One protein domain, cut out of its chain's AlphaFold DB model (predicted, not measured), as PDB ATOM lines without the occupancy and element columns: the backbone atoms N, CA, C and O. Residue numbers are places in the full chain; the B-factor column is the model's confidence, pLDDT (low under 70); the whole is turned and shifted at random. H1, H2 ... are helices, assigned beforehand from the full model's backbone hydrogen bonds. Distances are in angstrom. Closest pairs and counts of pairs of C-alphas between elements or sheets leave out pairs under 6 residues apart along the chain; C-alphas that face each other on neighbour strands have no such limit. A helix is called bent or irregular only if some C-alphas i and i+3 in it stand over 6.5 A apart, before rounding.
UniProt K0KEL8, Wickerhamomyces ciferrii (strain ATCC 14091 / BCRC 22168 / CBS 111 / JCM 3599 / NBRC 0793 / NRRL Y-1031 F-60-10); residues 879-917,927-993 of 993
ATOM      1  N   LEU A 879      54.539 -11.163 -21.692       89.75
ATOM      2  CA  LEU A 879      53.211 -11.378 -22.286       89.75
ATOM      3  C   LEU A 879      53.226 -12.452 -23.395       89.75
ATOM      4  O   LEU A 879      52.283 -13.234 -23.502       89.75
ATOM      5  N   HIS A 880      54.354 -12.596 -24.105       88.69
ATOM      6  CA  HIS A 880      54.618 -13.660 -25.085       88.69
ATOM      7  C   HIS A 880      54.505 -15.094 -24.514       88.69
ATOM      8  O   HIS A 880      54.616 -16.077 -25.248       88.69
ATOM      9  N   SER A 881      54.354 -15.260 -23.194       88.44
ATOM     10  CA  SER A 881      54.093 -16.565 -22.573       88.44
ATOM     11  C   SER A 881      52.710 -17.111 -22.954       88.44
ATOM     12  O   SER A 881      52.504 -18.316 -22.886       88.44
ATOM     13  N   LEU A 882      51.786 -16.265 -23.424       89.19
ATOM     14  CA  LEU A 882      50.473 -16.676 -23.939       89.19
ATOM     15  C   LEU A 882      50.518 -17.302 -25.346       89.19
ATOM     16  O   LEU A 882      49.477 -17.712 -25.845       89.19
ATOM     17  N   LYS A 883      51.694 -17.420 -25.985       87.12
ATOM     18  CA  LYS A 883      51.843 -17.989 -27.341       87.12
ATOM     19  C   LYS A 883      51.273 -19.405 -27.514       87.12
ATOM     20  O   LYS A 883      50.958 -19.785 -28.635       87.12
ATOM     21  N   ASN A 884      51.190 -20.177 -26.428       82.38
ATOM     22  CA  ASN A 884      50.681 -21.549 -26.439       82.38
ATOM     23  C   ASN A 884      49.137 -21.598 -26.449       82.38
ATOM     24  O   ASN A 884      48.575 -22.628 -26.794       82.38
ATOM     25  N   VAL A 885      48.453 -20.506 -26.081       86.12
ATOM     26  CA  VAL A 885      46.991 -20.472 -25.932       86.12
ATOM     27  C   VAL A 885      46.311 -20.334 -27.294       86.12
ATOM     28  O   VAL A 885      46.473 -19.324 -27.985       86.12
ATOM     29  N   ASN A 886      45.462 -21.298 -27.652       84.88
ATOM     30  CA  ASN A 886      44.633 -21.204 -28.851       84.88
ATOM     31  C   ASN A 886      43.324 -20.445 -28.575       84.88
ATOM     32  O   ASN A 886      42.284 -21.042 -28.300       84.88
ATOM     33  N   PHE A 887      43.362 -19.117 -28.722       84.25
ATOM     34  CA  PHE A 887      42.227 -18.208 -28.489       84.25
ATOM     35  C   PHE A 887      40.926 -18.529 -29.258       84.25
ATOM     36  O   PHE A 887      39.879 -17.985 -28.912       84.25
ATOM     37  N   LEU A 888      40.959 -19.406 -30.270       79.94
ATOM     38  CA  LEU A 888      39.775 -19.848 -31.018       79.94
ATOM     39  C   LEU A 888      39.043 -21.039 -30.372       79.94
ATOM     40  O   LEU A 888      37.872 -21.258 -30.677       79.94
ATOM     41  N   THR A 889      39.714 -21.820 -29.518       81.62
ATOM     42  CA  THR A 889      39.198 -23.086 -28.955       81.62
ATOM     43  C   THR A 889      39.368 -23.181 -27.434       81.62
ATOM     44  O   THR A 889      39.444 -24.276 -26.884       81.62
ATOM     45  N   ILE A 890      39.437 -22.034 -26.758       83.56
ATOM     46  CA  ILE A 890      39.588 -21.907 -25.303       83.56
ATOM     47  C   ILE A 890      38.454 -22.627 -24.532       83.56
ATOM     48  O   ILE A 890      37.270 -22.428 -24.814       83.56
ATOM     49  N   ASN A 891      38.825 -23.398 -23.501       87.12
ATOM     50  CA  ASN A 891      37.908 -23.989 -22.512       87.12
ATOM     51  C   ASN A 891      37.271 -22.913 -21.594       87.12
ATOM     52  O   ASN A 891      37.835 -21.833 -21.426       87.12
ATOM     53  N   SER A 892      36.130 -23.189 -20.944       87.56
ATOM     54  CA  SER A 892      35.456 -22.240 -20.030       87.56
ATOM     55  C   SER A 892      36.381 -21.705 -18.936       87.56
ATOM     56  O   SER A 892      36.399 -20.507 -18.648       87.56
ATOM     57  N   ASP A 893      37.176 -22.600 -18.367       88.50
ATOM     58  CA  ASP A 893      38.020 -22.340 -17.207       88.50
ATOM     59  C   ASP A 893      39.264 -21.545 -17.614       88.50
ATOM     60  O   ASP A 893      39.604 -20.545 -16.979       88.50
ATOM     61  N   THR A 894      39.867 -21.904 -18.751       89.94
ATOM     62  CA  THR A 894      40.944 -21.146 -19.400       89.94
ATOM     63  C   THR A 894      40.468 -19.753 -19.842       89.94
ATOM     64  O   THR A 894      41.193 -18.776 -19.660       89.94
ATOM     65  N   SER A 895      39.224 -19.615 -20.328       91.19
ATOM     66  CA  SER A 895      38.619 -18.309 -20.646       91.19
ATOM     67  C   SER A 895      38.537 -17.439 -19.399       91.19
ATOM     68  O   SER A 895      38.989 -16.296 -19.410       91.19
ATOM     69  N   LEU A 896      37.983 -17.980 -18.313       91.38
ATOM     70  CA  LEU A 896      37.820 -17.254 -17.059       91.38
ATOM     71  C   LEU A 896      39.176 -16.877 -16.441       91.38
ATOM     72  O   LEU A 896      39.343 -15.764 -15.937       91.38
ATOM     73  N   PHE A 897      40.166 -17.767 -16.526       93.38
ATOM     74  CA  PHE A 897      41.540 -17.502 -16.105       93.38
ATOM     75  C   PHE A 897      42.161 -16.324 -16.865       93.38
ATOM     76  O   PHE A 897      42.657 -15.386 -16.235       93.38
ATOM     77  N   ILE A 898      42.102 -16.341 -18.202       93.00
ATOM     78  CA  ILE A 898      42.690 -15.292 -19.047       93.00
ATOM     79  C   ILE A 898      41.932 -13.970 -18.880       93.00
ATOM     80  O   ILE A 898      42.560 -12.914 -18.816       93.00
ATOM     81  N   GLU A 899      40.607 -14.000 -18.728       92.88
ATOM     82  CA  GLU A 899      39.803 -12.808 -18.443       92.88
ATOM     83  C   GLU A 899      40.242 -12.141 -17.126       92.88
ATOM     84  O   GLU A 899      40.556 -10.948 -17.104       92.88
ATOM     85  N   ILE A 900      40.371 -12.914 -16.041       93.81
ATOM     86  CA  ILE A 900      40.829 -12.420 -14.730       93.81
ATOM     87  C   ILE A 900      42.285 -11.926 -14.790       93.81
ATOM     88  O   ILE A 900      42.616 -10.901 -14.180       93.81
ATOM     89  N   LEU A 901      43.147 -12.621 -15.534       94.81
ATOM     90  CA  LEU A 901      44.541 -12.246 -15.774       94.81
ATOM     91  C   LEU A 901      44.635 -10.892 -16.487       94.81
ATOM     92  O   LEU A 901      45.326  -9.997 -15.994       94.81
ATOM     93  N   MET A 902      43.888 -10.699 -17.575       94.06
ATOM     94  CA  MET A 902      43.872  -9.458 -18.357       94.06
ATOM     95  C   MET A 902      43.258  -8.288 -17.579       94.06
ATOM     96  O   MET A 902      43.849  -7.209 -17.511       94.06
ATOM     97  N   VAL A 903      42.127  -8.503 -16.897       93.56
ATOM     98  CA  VAL A 903      41.504  -7.492 -16.020       93.56
ATOM     99  C   VAL A 903      42.456  -7.051 -14.897       93.56
ATOM    100  O   VAL A 903      42.463  -5.875 -14.518       93.56
ATOM    101  N   THR A 904      43.293  -7.957 -14.379       93.50
ATOM    102  CA  THR A 904      44.307  -7.632 -13.358       93.50
ATOM    103  C   THR A 904      45.524  -6.920 -13.957       93.50
ATOM    104  O   THR A 904      46.017  -5.952 -13.372       93.50
ATOM    105  N   PHE A 905      45.979  -7.356 -15.133       94.00
ATOM    106  CA  PHE A 905      47.081  -6.763 -15.894       94.00
ATOM    107  C   PHE A 905      46.805  -5.287 -16.224       94.00
ATOM    108  O   PHE A 905      47.577  -4.409 -15.824       94.00
ATOM    109  N   PHE A 906      45.653  -4.984 -16.832       92.94
ATOM    110  CA  PHE A 906      45.257  -3.608 -17.157       92.94
ATOM    111  C   PHE A 906      44.978  -2.751 -15.918       92.94
ATOM    112  O   PHE A 906      45.346  -1.575 -15.884       92.94
ATOM    113  N   ASP A 907      44.385  -3.316 -14.859       92.12
ATOM    114  CA  ASP A 907      44.176  -2.574 -13.610       92.12
ATOM    115  C   ASP A 907      45.499  -2.201 -12.922       92.12
ATOM    116  O   ASP A 907      45.581  -1.135 -12.307       92.12
ATOM    117  N   LYS A 908      46.545  -3.032 -13.034       91.31
ATOM    118  CA  LYS A 908      47.898  -2.691 -12.570       91.31
ATOM    119  C   LYS A 908      48.587  -1.670 -13.473       91.31
ATOM    120  O   LYS A 908      49.046  -0.652 -12.955       91.31
ATOM    121  N   ILE A 909      48.671  -1.902 -14.787       90.56
ATOM    122  CA  ILE A 909      49.395  -0.989 -15.688       90.56
ATOM    123  C   ILE A 909      48.714   0.375 -15.729       90.56
ATOM    124  O   ILE A 909      49.386   1.384 -15.555       90.56
ATOM    125  N   GLY A 910      47.383   0.432 -15.817       88.38
ATOM    126  CA  GLY A 910      46.660   1.702 -15.795       88.38
ATOM    127  C   GLY A 910      46.924   2.531 -14.532       88.38
ATOM    128  O   GLY A 910      46.997   3.748 -14.627       88.38
ATOM    129  N   LYS A 911      47.156   1.906 -13.365       89.19
ATOM    130  CA  LYS A 911      47.567   2.625 -12.138       89.19
ATOM    131  C   LYS A 911      48.984   3.199 -12.220       89.19
ATOM    132  O   LYS A 911      49.243   4.207 -11.570       89.19
ATOM    133  N   LYS A 912      49.894   2.568 -12.972       87.50
ATOM    134  CA  LYS A 912      51.250   3.083 -13.239       87.50
ATOM    135  C   LYS A 912      51.226   4.197 -14.289       87.50
ATOM    136  O   LYS A 912      51.905   5.202 -14.124       87.50
ATOM    137  N   SER A 913      50.401   4.033 -15.321       85.69
ATOM    138  CA  SER A 913      50.200   4.990 -16.410       85.69
ATOM    139  C   SER A 913      49.321   6.197 -16.040       85.69
ATOM    140  O   SER A 913      49.192   7.097 -16.862       85.69
ATOM    141  N   GLU A 914      48.693   6.245 -14.855       85.50
ATOM    142  CA  GLU A 914      47.784   7.329 -14.429       85.50
ATOM    143  C   GLU A 914      48.496   8.698 -14.349       85.50
ATOM    144  O   GLU A 914      49.151   9.037 -13.359       85.50
ATOM    145  N   VAL A 915      48.308   9.540 -15.372       78.56
ATOM    146  CA  VAL A 915      48.903  10.881 -15.437       78.56
ATOM    147  C   VAL A 915      48.183  11.822 -14.472       78.56
ATOM    148  O   VAL A 915      47.075  12.304 -14.732       78.56
ATOM    149  N   SER A 916      48.838  12.134 -13.354       64.62
ATOM    150  CA  SER A 916      48.361  13.146 -12.410       64.62
ATOM    151  C   SER A 916      48.424  14.544 -13.034       64.62
ATOM    152  O   SER A 916      49.502  15.072 -13.309       64.62
ATOM    153  N   LEU A 917      47.261  15.169 -13.253       58.81
ATOM    154  CA  LEU A 917      47.173  16.529 -13.789       58.81
ATOM    155  C   LEU A 917      47.791  17.543 -12.812       58.81
ATOM    156  O   LEU A 917      47.229  17.839 -11.750       58.81
ATOM    157  N   ALA A 927      36.172   9.126 -12.486       61.44
ATOM    158  CA  ALA A 927      36.594   8.181 -13.525       61.44
ATOM    159  C   ALA A 927      36.738   8.860 -14.904       61.44
ATOM    160  O   ALA A 927      37.699   8.600 -15.621       61.44
ATOM    161  N   SER A 928      35.852   9.810 -15.229       62.75
ATOM    162  CA  SER A 928      35.938  10.649 -16.433       62.75
ATOM    163  C   SER A 928      37.298  11.330 -16.609       62.75
ATOM    164  O   SER A 928      37.776  11.428 -17.734       62.75
ATOM    165  N   ASP A 929      37.941  11.728 -15.512       66.06
ATOM    166  CA  ASP A 929      39.058  12.678 -15.512       66.06
ATOM    167  C   ASP A 929      40.434  11.983 -15.589       66.06
ATOM    168  O   ASP A 929      41.451  12.649 -15.758       66.06
ATOM    169  N   LEU A 930      40.466  10.649 -15.461       75.44
ATOM    170  CA  LEU A 930      41.677   9.832 -15.603       75.44
ATOM    171  C   LEU A 930      42.240   9.944 -17.028       75.44
ATOM    172  O   LEU A 930      41.497   9.746 -17.993       75.44
ATOM    173  N   LYS A 931      43.540  10.208 -17.150       78.69
ATOM    174  CA  LYS A 931      44.318  10.078 -18.387       78.69
ATOM    175  C   LYS A 931      45.469   9.111 -18.146       78.69
ATOM    176  O   LYS A 931      45.948   9.016 -17.016       78.69
ATOM    177  N   PHE A 932      45.901   8.436 -19.201       84.69
ATOM    178  CA  PHE A 932      46.941   7.419 -19.142       84.69
ATOM    179  C   PHE A 932      48.076   7.742 -20.129       84.69
ATOM    180  O   PHE A 932      47.907   8.601 -20.996       84.69
ATOM    181  N   GLN A 933      49.226   7.093 -19.953       84.06
ATOM    182  CA  GLN A 933      50.351   7.062 -20.892       84.06
ATOM    183  C   GLN A 933      50.547   5.641 -21.423       84.06
ATOM    184  O   GLN A 933      50.662   4.689 -20.645       84.06
ATOM    185  N   ASP A 934      50.623   5.525 -22.743       86.19
ATOM    186  CA  ASP A 934      50.587   4.248 -23.462       86.19
ATOM    187  C   ASP A 934      51.957   3.551 -23.489       86.19
ATOM    188  O   ASP A 934      52.030   2.333 -23.622       86.19
ATOM    189  N   ASN A 935      53.042   4.297 -23.239       84.50
ATOM    190  CA  ASN A 935      54.443   3.854 -23.273       84.50
ATOM    191  C   ASN A 935      54.699   2.512 -22.552       84.50
ATOM    192  O   ASN A 935      55.467   1.684 -23.034       84.50
ATOM    193  N   LEU A 936      54.061   2.293 -21.391       84.50
ATOM    194  CA  LEU A 936      54.216   1.061 -20.606       84.50
ATOM    195  C   LEU A 936      53.506  -0.150 -21.224       84.50
ATOM    196  O   LEU A 936      53.939  -1.274 -20.993       84.50
ATOM    197  N   ILE A 937      52.428   0.062 -21.984       86.44
ATOM    198  CA  ILE A 937      51.755  -0.995 -22.746       86.44
ATOM    199  C   ILE A 937      52.542  -1.271 -24.032       86.44
ATOM    200  O   ILE A 937      52.880  -2.427 -24.282       86.44
ATOM    201  N   VAL A 938      52.931  -0.227 -24.776       87.44
ATOM    202  CA  VAL A 938      53.761  -0.328 -25.995       87.44
ATOM    203  C   VAL A 938      55.012  -1.181 -25.741       87.44
ATOM    204  O   VAL A 938      55.205  -2.200 -26.399       87.44
ATOM    205  N   GLY A 939      55.802  -0.857 -24.710       84.75
ATOM    206  CA  GLY A 939      57.028  -1.595 -24.363       84.75
ATOM    207  C   GLY A 939      56.828  -3.036 -23.857       84.75
ATOM    208  O   GLY A 939      57.810  -3.761 -23.672       84.75
ATOM    209  N   ILE A 940      55.582  -3.468 -23.622       86.56
ATOM    210  CA  ILE A 940      55.221  -4.860 -23.309       86.56
ATOM    211  C   ILE A 940      54.726  -5.592 -24.567       86.56
ATOM    212  O   ILE A 940      55.084  -6.757 -24.754       86.56
ATOM    213  N   ILE A 941      53.950  -4.934 -25.439       87.19
ATOM    214  CA  ILE A 941      53.440  -5.538 -26.684       87.19
ATOM    215  C   ILE A 941      54.543  -5.689 -27.734       87.19
ATOM    216  O   ILE A 941      54.576  -6.723 -28.390       87.19
ATOM    217  N   ALA A 942      55.484  -4.743 -27.848       85.94
ATOM    218  CA  ALA A 942      56.608  -4.837 -28.790       85.94
ATOM    219  C   ALA A 942      57.370  -6.174 -28.660       85.94
ATOM    220  O   ALA A 942      57.709  -6.826 -29.641       85.94
ATOM    221  N   LYS A 943      57.502  -6.691 -27.430       84.69
ATOM    222  CA  LYS A 943      58.119  -8.000 -27.123       84.69
ATOM    223  C   LYS A 943      57.286  -9.220 -27.562       84.69
ATOM    224  O   LYS A 943      57.610 -10.348 -27.193       84.69
ATOM    225  N   CYS A 944      56.194  -8.991 -28.287       84.06
ATOM    226  CA  CYS A 944      55.257  -9.979 -28.819       84.06
ATOM    227  C   CYS A 944      55.016  -9.812 -30.334       84.06
ATOM    228  O   CYS A 944      54.228 -10.570 -30.894       84.06
ATOM    229  N   GLU A 945      55.670  -8.850 -30.997       81.69
ATOM    230  CA  GLU A 945      55.505  -8.527 -32.425       81.69
ATOM    231  C   GLU A 945      55.700  -9.743 -33.349       81.69
ATOM    232  O   GLU A 945      54.883 -10.006 -34.233       81.69
ATOM    233  N   THR A 946      56.706 -10.573 -33.055       84.12
ATOM    234  CA  THR A 946      56.992 -11.838 -33.758       84.12
ATOM    235  C   THR A 946      55.866 -12.878 -33.672       84.12
ATOM    236  O   THR A 946      55.914 -13.907 -34.342       84.12
ATOM    237  N   GLN A 947      54.830 -12.642 -32.861       86.00
ATOM    238  CA  GLN A 947      53.743 -13.580 -32.581       86.00
ATOM    239  C   GLN A 947      52.393 -13.068 -33.104       86.00
ATOM    240  O   GLN A 947      51.380 -13.137 -32.404       86.00
ATOM    241  N   LYS A 948      52.354 -12.599 -34.363       85.12
ATOM    242  CA  LYS A 948      51.144 -12.075 -35.037       85.12
ATOM    243  C   LYS A 948      49.889 -12.958 -34.833       85.12
ATOM    244  O   LYS A 948      48.806 -12.441 -34.570       85.12
ATOM    245  N   ALA A 949      50.011 -14.290 -34.852       85.88
ATOM    246  CA  ALA A 949      48.881 -15.195 -34.575       85.88
ATOM    247  C   ALA A 949      48.307 -15.056 -33.143       85.88
ATOM    248  O   ALA A 949      47.087 -15.007 -32.970       85.88
ATOM    249  N   MET A 950      49.176 -14.936 -32.133       89.25
ATOM    250  CA  MET A 950      48.794 -14.729 -30.731       89.25
ATOM    251  C   MET A 950      48.167 -13.346 -30.536       89.25
ATOM    252  O   MET A 950      47.094 -13.251 -29.946       89.25
ATOM    253  N   LEU A 951      48.765 -12.294 -31.110       87.62
ATOM    254  CA  LEU A 951      48.226 -10.928 -31.050       87.62
ATOM    255  C   LEU A 951      46.808 -10.840 -31.631       87.62
ATOM    256  O   LEU A 951      45.933 -10.231 -31.017       87.62
ATOM    257  N   ARG A 952      46.544 -11.498 -32.768       88.50
ATOM    258  CA  ARG A 952      45.216 -11.512 -33.405       88.50
ATOM    259  C   ARG A 952      44.170 -12.282 -32.592       88.50
ATOM    260  O   ARG A 952      43.022 -11.848 -32.499       88.50
ATOM    261  N   GLY A 953      44.556 -13.407 -31.989       87.06
ATOM    262  CA  GLY A 953      43.696 -14.158 -31.069       87.06
ATOM    263  C   GLY A 953      43.373 -13.365 -29.799       87.06
ATOM    264  O   GLY A 953      42.213 -13.274 -29.391       87.06
ATOM    265  N   LEU A 954      44.391 -12.719 -29.227       88.75
ATOM    266  CA  LEU A 954      44.270 -11.854 -28.061       88.75
ATOM    267  C   LEU A 954      43.362 -10.649 -28.342       88.75
ATOM    268  O   LEU A 954      42.457 -10.393 -27.556       88.75
ATOM    269  N   GLN A 955      43.542  -9.946 -29.464       89.38
ATOM    270  CA  GLN A 955      42.709  -8.806 -29.873       89.38
ATOM    271  C   GLN A 955      41.215  -9.172 -29.881       89.38
ATOM    272  O   GLN A 955      40.403  -8.483 -29.260       89.38
ATOM    273  N   TYR A 956      40.856 -10.295 -30.514       89.12
ATOM    274  CA  TYR A 956      39.481 -10.804 -30.534       89.12
ATOM    275  C   TYR A 956      38.954 -11.097 -29.117       89.12
ATOM    276  O   TYR A 956      37.879 -10.627 -28.737       89.12
ATOM    277  N   PHE A 957      39.736 -11.815 -28.305       90.38
ATOM    278  CA  PHE A 957      39.366 -12.170 -26.932       90.38
ATOM    279  C   PHE A 957      39.194 -10.938 -26.023       90.38
ATOM    280  O   PHE A 957      38.263 -10.875 -25.217       90.38
ATOM    281  N   LEU A 958      40.061  -9.931 -26.162       90.69
ATOM    282  CA  LEU A 958      39.980  -8.691 -25.394       90.69
ATOM    283  C   LEU A 958      38.711  -7.893 -25.721       90.69
ATOM    284  O   LEU A 958      38.076  -7.360 -24.807       90.69
ATOM    285  N   GLN A 959      38.325  -7.840 -26.999       88.62
ATOM    286  CA  GLN A 959      37.119  -7.141 -27.442       88.62
ATOM    287  C   GLN A 959      35.826  -7.872 -27.045       88.62
ATOM    288  O   GLN A 959      34.883  -7.208 -26.617       88.62
ATOM    289  N   GLU A 960      35.766  -9.208 -27.152       87.12
ATOM    290  CA  GLU A 960      34.545  -9.975 -26.842       87.12
ATOM    291  C   GLU A 960      34.363 -10.262 -25.337       87.12
ATOM    292  O   GLU A 960      33.246 -10.174 -24.820       87.12
ATOM    293  N   LYS A 961      35.437 -10.620 -24.617       85.25
ATOM    294  CA  LYS A 961      35.360 -11.027 -23.200       85.25
ATOM    295  C   LYS A 961      35.740  -9.895 -22.254       85.25
ATOM    296  O   LYS A 961      34.938  -9.481 -21.422       85.25
ATOM    297  N   VAL A 962      36.959  -9.370 -22.385       87.38
ATOM    298  CA  VAL A 962      37.560  -8.508 -21.351       87.38
ATOM    299  C   VAL A 962      36.904  -7.127 -21.285       87.38
ATOM    300  O   VAL A 962      36.657  -6.626 -20.188       87.38
ATOM    301  N   LYS A 963      36.562  -6.518 -22.428       85.38
ATOM    302  CA  LYS A 963      35.924  -5.188 -22.462       85.38
ATOM    303  C   LYS A 963      34.525  -5.177 -21.830       85.38
ATOM    304  O   LYS A 963      34.142  -4.195 -21.198       85.38
ATOM    305  N   SER A 964      33.789  -6.279 -21.959       82.38
ATOM    306  CA  SER A 964      32.452  -6.505 -21.381       82.38
ATOM    307  C   SER A 964      32.456  -7.335 -20.087       82.38
ATOM    308  O   SER A 964      31.404  -7.817 -19.676       82.38
ATOM    309  N   SER A 965      33.609  -7.493 -19.432       84.62
ATOM    310  CA  SER A 965      33.752  -8.335 -18.239       84.62
ATOM    311  C   SER A 965      32.977  -7.803 -17.022       84.62
ATOM    312  O   SER A 965      33.296  -6.749 -16.466       84.62
ATOM    313  N   ASP A 966      32.020  -8.593 -16.523       79.88
ATOM    314  CA  ASP A 966      31.303  -8.335 -15.260       79.88
ATOM    315  C   ASP A 966      32.207  -8.473 -14.010       79.88
ATOM    316  O   ASP A 966      31.822  -8.088 -12.904       79.88
ATOM    317  N   ILE A 967      33.436  -8.989 -14.160       80.75
ATOM    318  CA  ILE A 967      34.414  -9.181 -13.071       80.75
ATOM    319  C   ILE A 967      35.018  -7.834 -12.613       80.75
ATOM    320  O   ILE A 967      35.636  -7.719 -11.545       80.75
ATOM    321  N   VAL A 968      34.843  -6.774 -13.405       81.38
ATOM    322  CA  VAL A 968      35.490  -5.479 -13.198       81.38
ATOM    323  C   VAL A 968      34.888  -4.710 -12.015       81.38
ATOM    324  O   VAL A 968      33.751  -4.236 -12.031       81.38
ATOM    325  N   ASN A 969      35.697  -4.488 -10.975       77.75
ATOM    326  CA  ASN A 969      35.259  -3.901  -9.709       77.75
ATOM    327  C   ASN A 969      35.195  -2.357  -9.752       77.75
ATOM    328  O   ASN A 969      35.878  -1.623  -9.032       77.75
ATOM    329  N   GLY A 970      34.274  -1.857 -10.577       82.19
ATOM    330  CA  GLY A 970      33.761  -0.491 -10.531       82.19
ATOM    331  C   GLY A 970      34.437   0.507 -11.475       82.19
ATOM    332  O   GLY A 970      35.504   0.291 -12.043       82.19
ATOM    333  N   LYS A 971      33.796   1.676 -11.614       83.12
ATOM    334  CA  LYS A 971      33.991   2.635 -12.725       83.12
ATOM    335  C   LYS A 971      35.413   3.182 -12.937       83.12
ATOM    336  O   LYS A 971      35.662   3.778 -13.978       83.12
ATOM    337  N   LYS A 972      36.329   3.039 -11.970       84.44
ATOM    338  CA  LYS A 972      37.753   3.382 -12.158       84.44
ATOM    339  C   LYS A 972      38.574   2.227 -12.731       84.44
ATOM    340  O   LYS A 972      39.468   2.496 -13.520       84.44
ATOM    341  N   GLN A 973      38.273   0.986 -12.347       87.44
ATOM    342  CA  GLN A 973      38.899  -0.186 -12.955       87.44
ATOM    343  C   GLN A 973      38.395  -0.362 -14.386       87.44
ATOM    344  O   GLN A 973      39.224  -0.520 -15.269       87.44
ATOM    345  N   GLN A 974      37.086  -0.192 -14.628       88.44
ATOM    346  CA  GLN A 974      36.507  -0.250 -15.979       88.44
ATOM    347  C   GLN A 974      37.274   0.633 -16.954       88.44
ATOM    348  O   GLN A 974      37.844   0.115 -17.895       88.44
ATOM    349  N   LYS A 975      37.455   1.925 -16.654       87.06
ATOM    350  CA  LYS A 975      38.185   2.816 -17.565       87.06
ATOM    351  C   LYS A 975      39.666   2.441 -17.770       87.06
ATOM    352  O   LYS A 975      40.222   2.793 -18.803       87.06
ATOM    353  N   ARG A 976      40.316   1.757 -16.815       89.62
ATOM    354  CA  ARG A 976      41.677   1.213 -17.008       89.62
ATOM    355  C   ARG A 976      41.672  -0.013 -17.921       89.62
ATOM    356  O   ARG A 976      42.570  -0.135 -18.741       89.62
ATOM    357  N   VAL A 977      40.669  -0.880 -17.791       90.25
ATOM    358  CA  VAL A 977      40.467  -2.040 -18.670       90.25
ATOM    359  C   VAL A 977      40.066  -1.583 -20.075       90.25
ATOM    360  O   VAL A 977      40.721  -1.989 -21.021       90.25
ATOM    361  N   ASP A 978      39.092  -0.677 -20.213       90.25
ATOM    362  CA  ASP A 978      38.658  -0.094 -21.491       90.25
ATOM    363  C   ASP A 978      39.852   0.493 -22.265       90.25
ATOM    364  O   ASP A 978      40.091   0.123 -23.408       90.25
ATOM    365  N   TRP A 979      40.628   1.375 -21.615       91.56
ATOM    366  CA  TRP A 979      41.822   1.989 -22.207       91.56
ATOM    367  C   TRP A 979      42.901   0.959 -22.540       91.56
ATOM    368  O   TRP A 979      43.492   1.036 -23.610       91.56
ATOM    369  N   GLY A 980      43.161   0.003 -21.645       89.75
ATOM    370  CA  GLY A 980      44.179  -1.018 -21.868       89.75
ATOM    371  C   GLY A 980      43.828  -1.960 -23.019       89.75
ATOM    372  O   GLY A 980      44.698  -2.281 -23.822       89.75
ATOM    373  N   VAL A 981      42.554  -2.345 -23.140       91.62
ATOM    374  CA  VAL A 981      42.034  -3.118 -24.275       91.62
ATOM    375  C   VAL A 981      42.151  -2.322 -25.568       91.62
ATOM    376  O   VAL A 981      42.673  -2.861 -26.537       91.62
ATOM    377  N   ASP A 982      41.714  -1.060 -25.586       90.81
ATOM    378  CA  ASP A 982      41.760  -0.234 -26.799       90.81
ATOM    379  C   ASP A 982      43.206   0.022 -27.243       90.81
ATOM    380  O   ASP A 982      43.541  -0.240 -28.392       90.81
ATOM    381  N   CYS A 983      44.100   0.359 -26.310       89.06
ATOM    382  CA  CYS A 983      45.533   0.506 -26.564       89.06
ATOM    383  C   CYS A 983      46.177  -0.791 -27.096       89.06
ATOM    384  O   CYS A 983      46.922  -0.742 -28.072       89.06
ATOM    385  N   VAL A 984      45.863  -1.965 -26.522       89.31
ATOM    386  CA  VAL A 984      46.347  -3.250 -27.067       89.31
ATOM    387  C   VAL A 984      45.772  -3.525 -28.457       89.31
ATOM    388  O   VAL A 984      46.494  -4.051 -29.296       89.31
ATOM    389  N   CYS A 985      44.509  -3.182 -28.719       89.62
ATOM    390  CA  CYS A 985      43.896  -3.390 -30.030       89.62
ATOM    391  C   CYS A 985      44.515  -2.491 -31.101       89.62
ATOM    392  O   CYS A 985      44.856  -3.007 -32.158       89.62
ATOM    393  N   ASP A 986      44.708  -1.201 -30.817       89.75
ATOM    394  CA  ASP A 986      45.302  -0.237 -31.749       89.75
ATOM    395  C   ASP A 986      46.746  -0.637 -32.116       89.75
ATOM    396  O   ASP A 986      47.110  -0.643 -33.293       89.75
ATOM    397  N   ILE A 987      47.547  -1.047 -31.123       87.06
ATOM    398  CA  ILE A 987      48.939  -1.497 -31.314       87.06
ATOM    399  C   ILE A 987      48.993  -2.879 -31.993       87.06
ATOM    400  O   ILE A 987      49.847  -3.121 -32.843       87.06
ATOM    401  N   ALA A 988      48.075  -3.796 -31.668       86.75
ATOM    402  CA  ALA A 988      47.968  -5.066 -32.385       86.75
ATOM    403  C   ALA A 988      47.568  -4.838 -33.849       86.75
ATOM    404  O   ALA A 988      48.174  -5.436 -34.727       86.75
ATOM    405  N   ASP A 989      46.622  -3.940 -34.136       88.06
ATOM    406  CA  ASP A 989      46.279  -3.554 -35.506       88.06
ATOM    407  C   ASP A 989      47.446  -2.868 -36.228       88.06
ATOM    408  O   ASP A 989      47.459  -2.865 -37.453       88.06
ATOM    409  N   GLU A 990      48.419  -2.273 -35.534       87.31
ATOM    410  CA  GLU A 990      49.666  -1.765 -36.125       87.31
ATOM    411  C   GLU A 990      50.613  -2.913 -36.505       87.31
ATOM    412  O   GLU A 990      50.923  -3.060 -37.685       87.31
ATOM    413  N   TYR A 991      50.945  -3.810 -35.570       84.88
ATOM    414  CA  TYR A 991      51.788  -4.987 -35.840       84.88
ATOM    415  C   TYR A 991      51.135  -6.060 -36.739       84.88
ATOM    416  O   TYR A 991      51.827  -6.945 -37.237       84.88
ATOM    417  N   LEU A 992      49.814  -6.035 -36.944       81.31
ATOM    418  CA  LEU A 992      49.076  -6.965 -37.817       81.31
ATOM    419  C   LEU A 992      48.859  -6.454 -39.247       81.31
ATOM    420  O   LEU A 992      48.258  -7.178 -40.051       81.31
ATOM    421  N   LYS A 993      49.338  -5.246 -39.558       78.19
ATOM    422  CA  LYS A 993      49.561  -4.806 -40.939       78.19
ATOM    423  C   LYS A 993      50.802  -5.495 -41.532       78.19
ATOM    424  O   LYS A 993      50.912  -5.407 -42.770       78.19
TER     425      LYS A 993
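What this domain is: This is residues 879 to 917 and 927 to 993 of the 993 residues of a protein of Wickerhamomyces ciferrii (strain ATCC 14091 / BCRC 22168 / CBS 111 / JCM 3599 / NBRC 0793 / NRRL Y-1031 F-60-10) (UniProt K0KEL8). A helical hairpin, H3b and H4 side by side, is crossed at about a right angle by the long helix H2. H3a, the first arm of the bent helix H3, slants across H4, and short H1 packs on H3a. The printed part has 106 residues with four named helices, H1 to H4 in chain order, and no named strand; the class is all helix. It is compact, with a radius of gyration of the C-alphas of 13.4 A and spans of 41 by 29 by 19 A.

Where its parts are: H1, residues 879 to 884, begins at C-alpha 879 (53.211, -11.378, -22.286) and is irregular, with C-alphas 881 and 884 7.2 A apart. H2, residues 892 to 913, is 31.2 A long. H3, residues 935 to 962, was assigned as one helix by its hydrogen bonds but is bent, with C-alphas 946 and 949 8.8 A apart. Its arms are H3a, residues 935 to 946, irregular with C-alphas 943 and 946 7.7 A apart, and H3b, residues 949 to 962. H4, residues 971 to 991, is 30.2 A long and ends at C-alpha 991 (51.788, -4.987, -35.840).

How they stand to each other: H3 is the hub, touching three helices. H3b and H4 form a hairpin at a shallow tilt of 25 degrees; their closest C-alphas, Gln 955 and Cys 985, are 5.5 A apart. H2 touches H4 about perpendicular, at 82 degrees, closest at C-alphas Gly 910 and Arg 976, 5.2 A. H3a touches H4 at a steep tilt of 40 degrees, closest at C-alphas Glu 945 and Tyr 991, 6.2 A. H1 touches H3a, closest at C-alphas His 880 and Cys 944, 5.3 A; H1 and H4 are apart. Every O i to N i+4 pair is within hydrogen-bond range in H3b; H2 has 17 of 18, H4 16 of 17, H3a 3 of 8 with 4 of 9 O i to N i+3 pairs, and H1 0 of 2 with 2 of 3.

The domain as a whole: The farthest C-alphas, Thr 889 and Leu 917, are 43.2 A apart. Residues 918 to 926 are not printed; C-alphas 917 and 927 are 13.5 A apart across the cut. Residues 916 to 917 and 927 to 929 have pLDDT under 70.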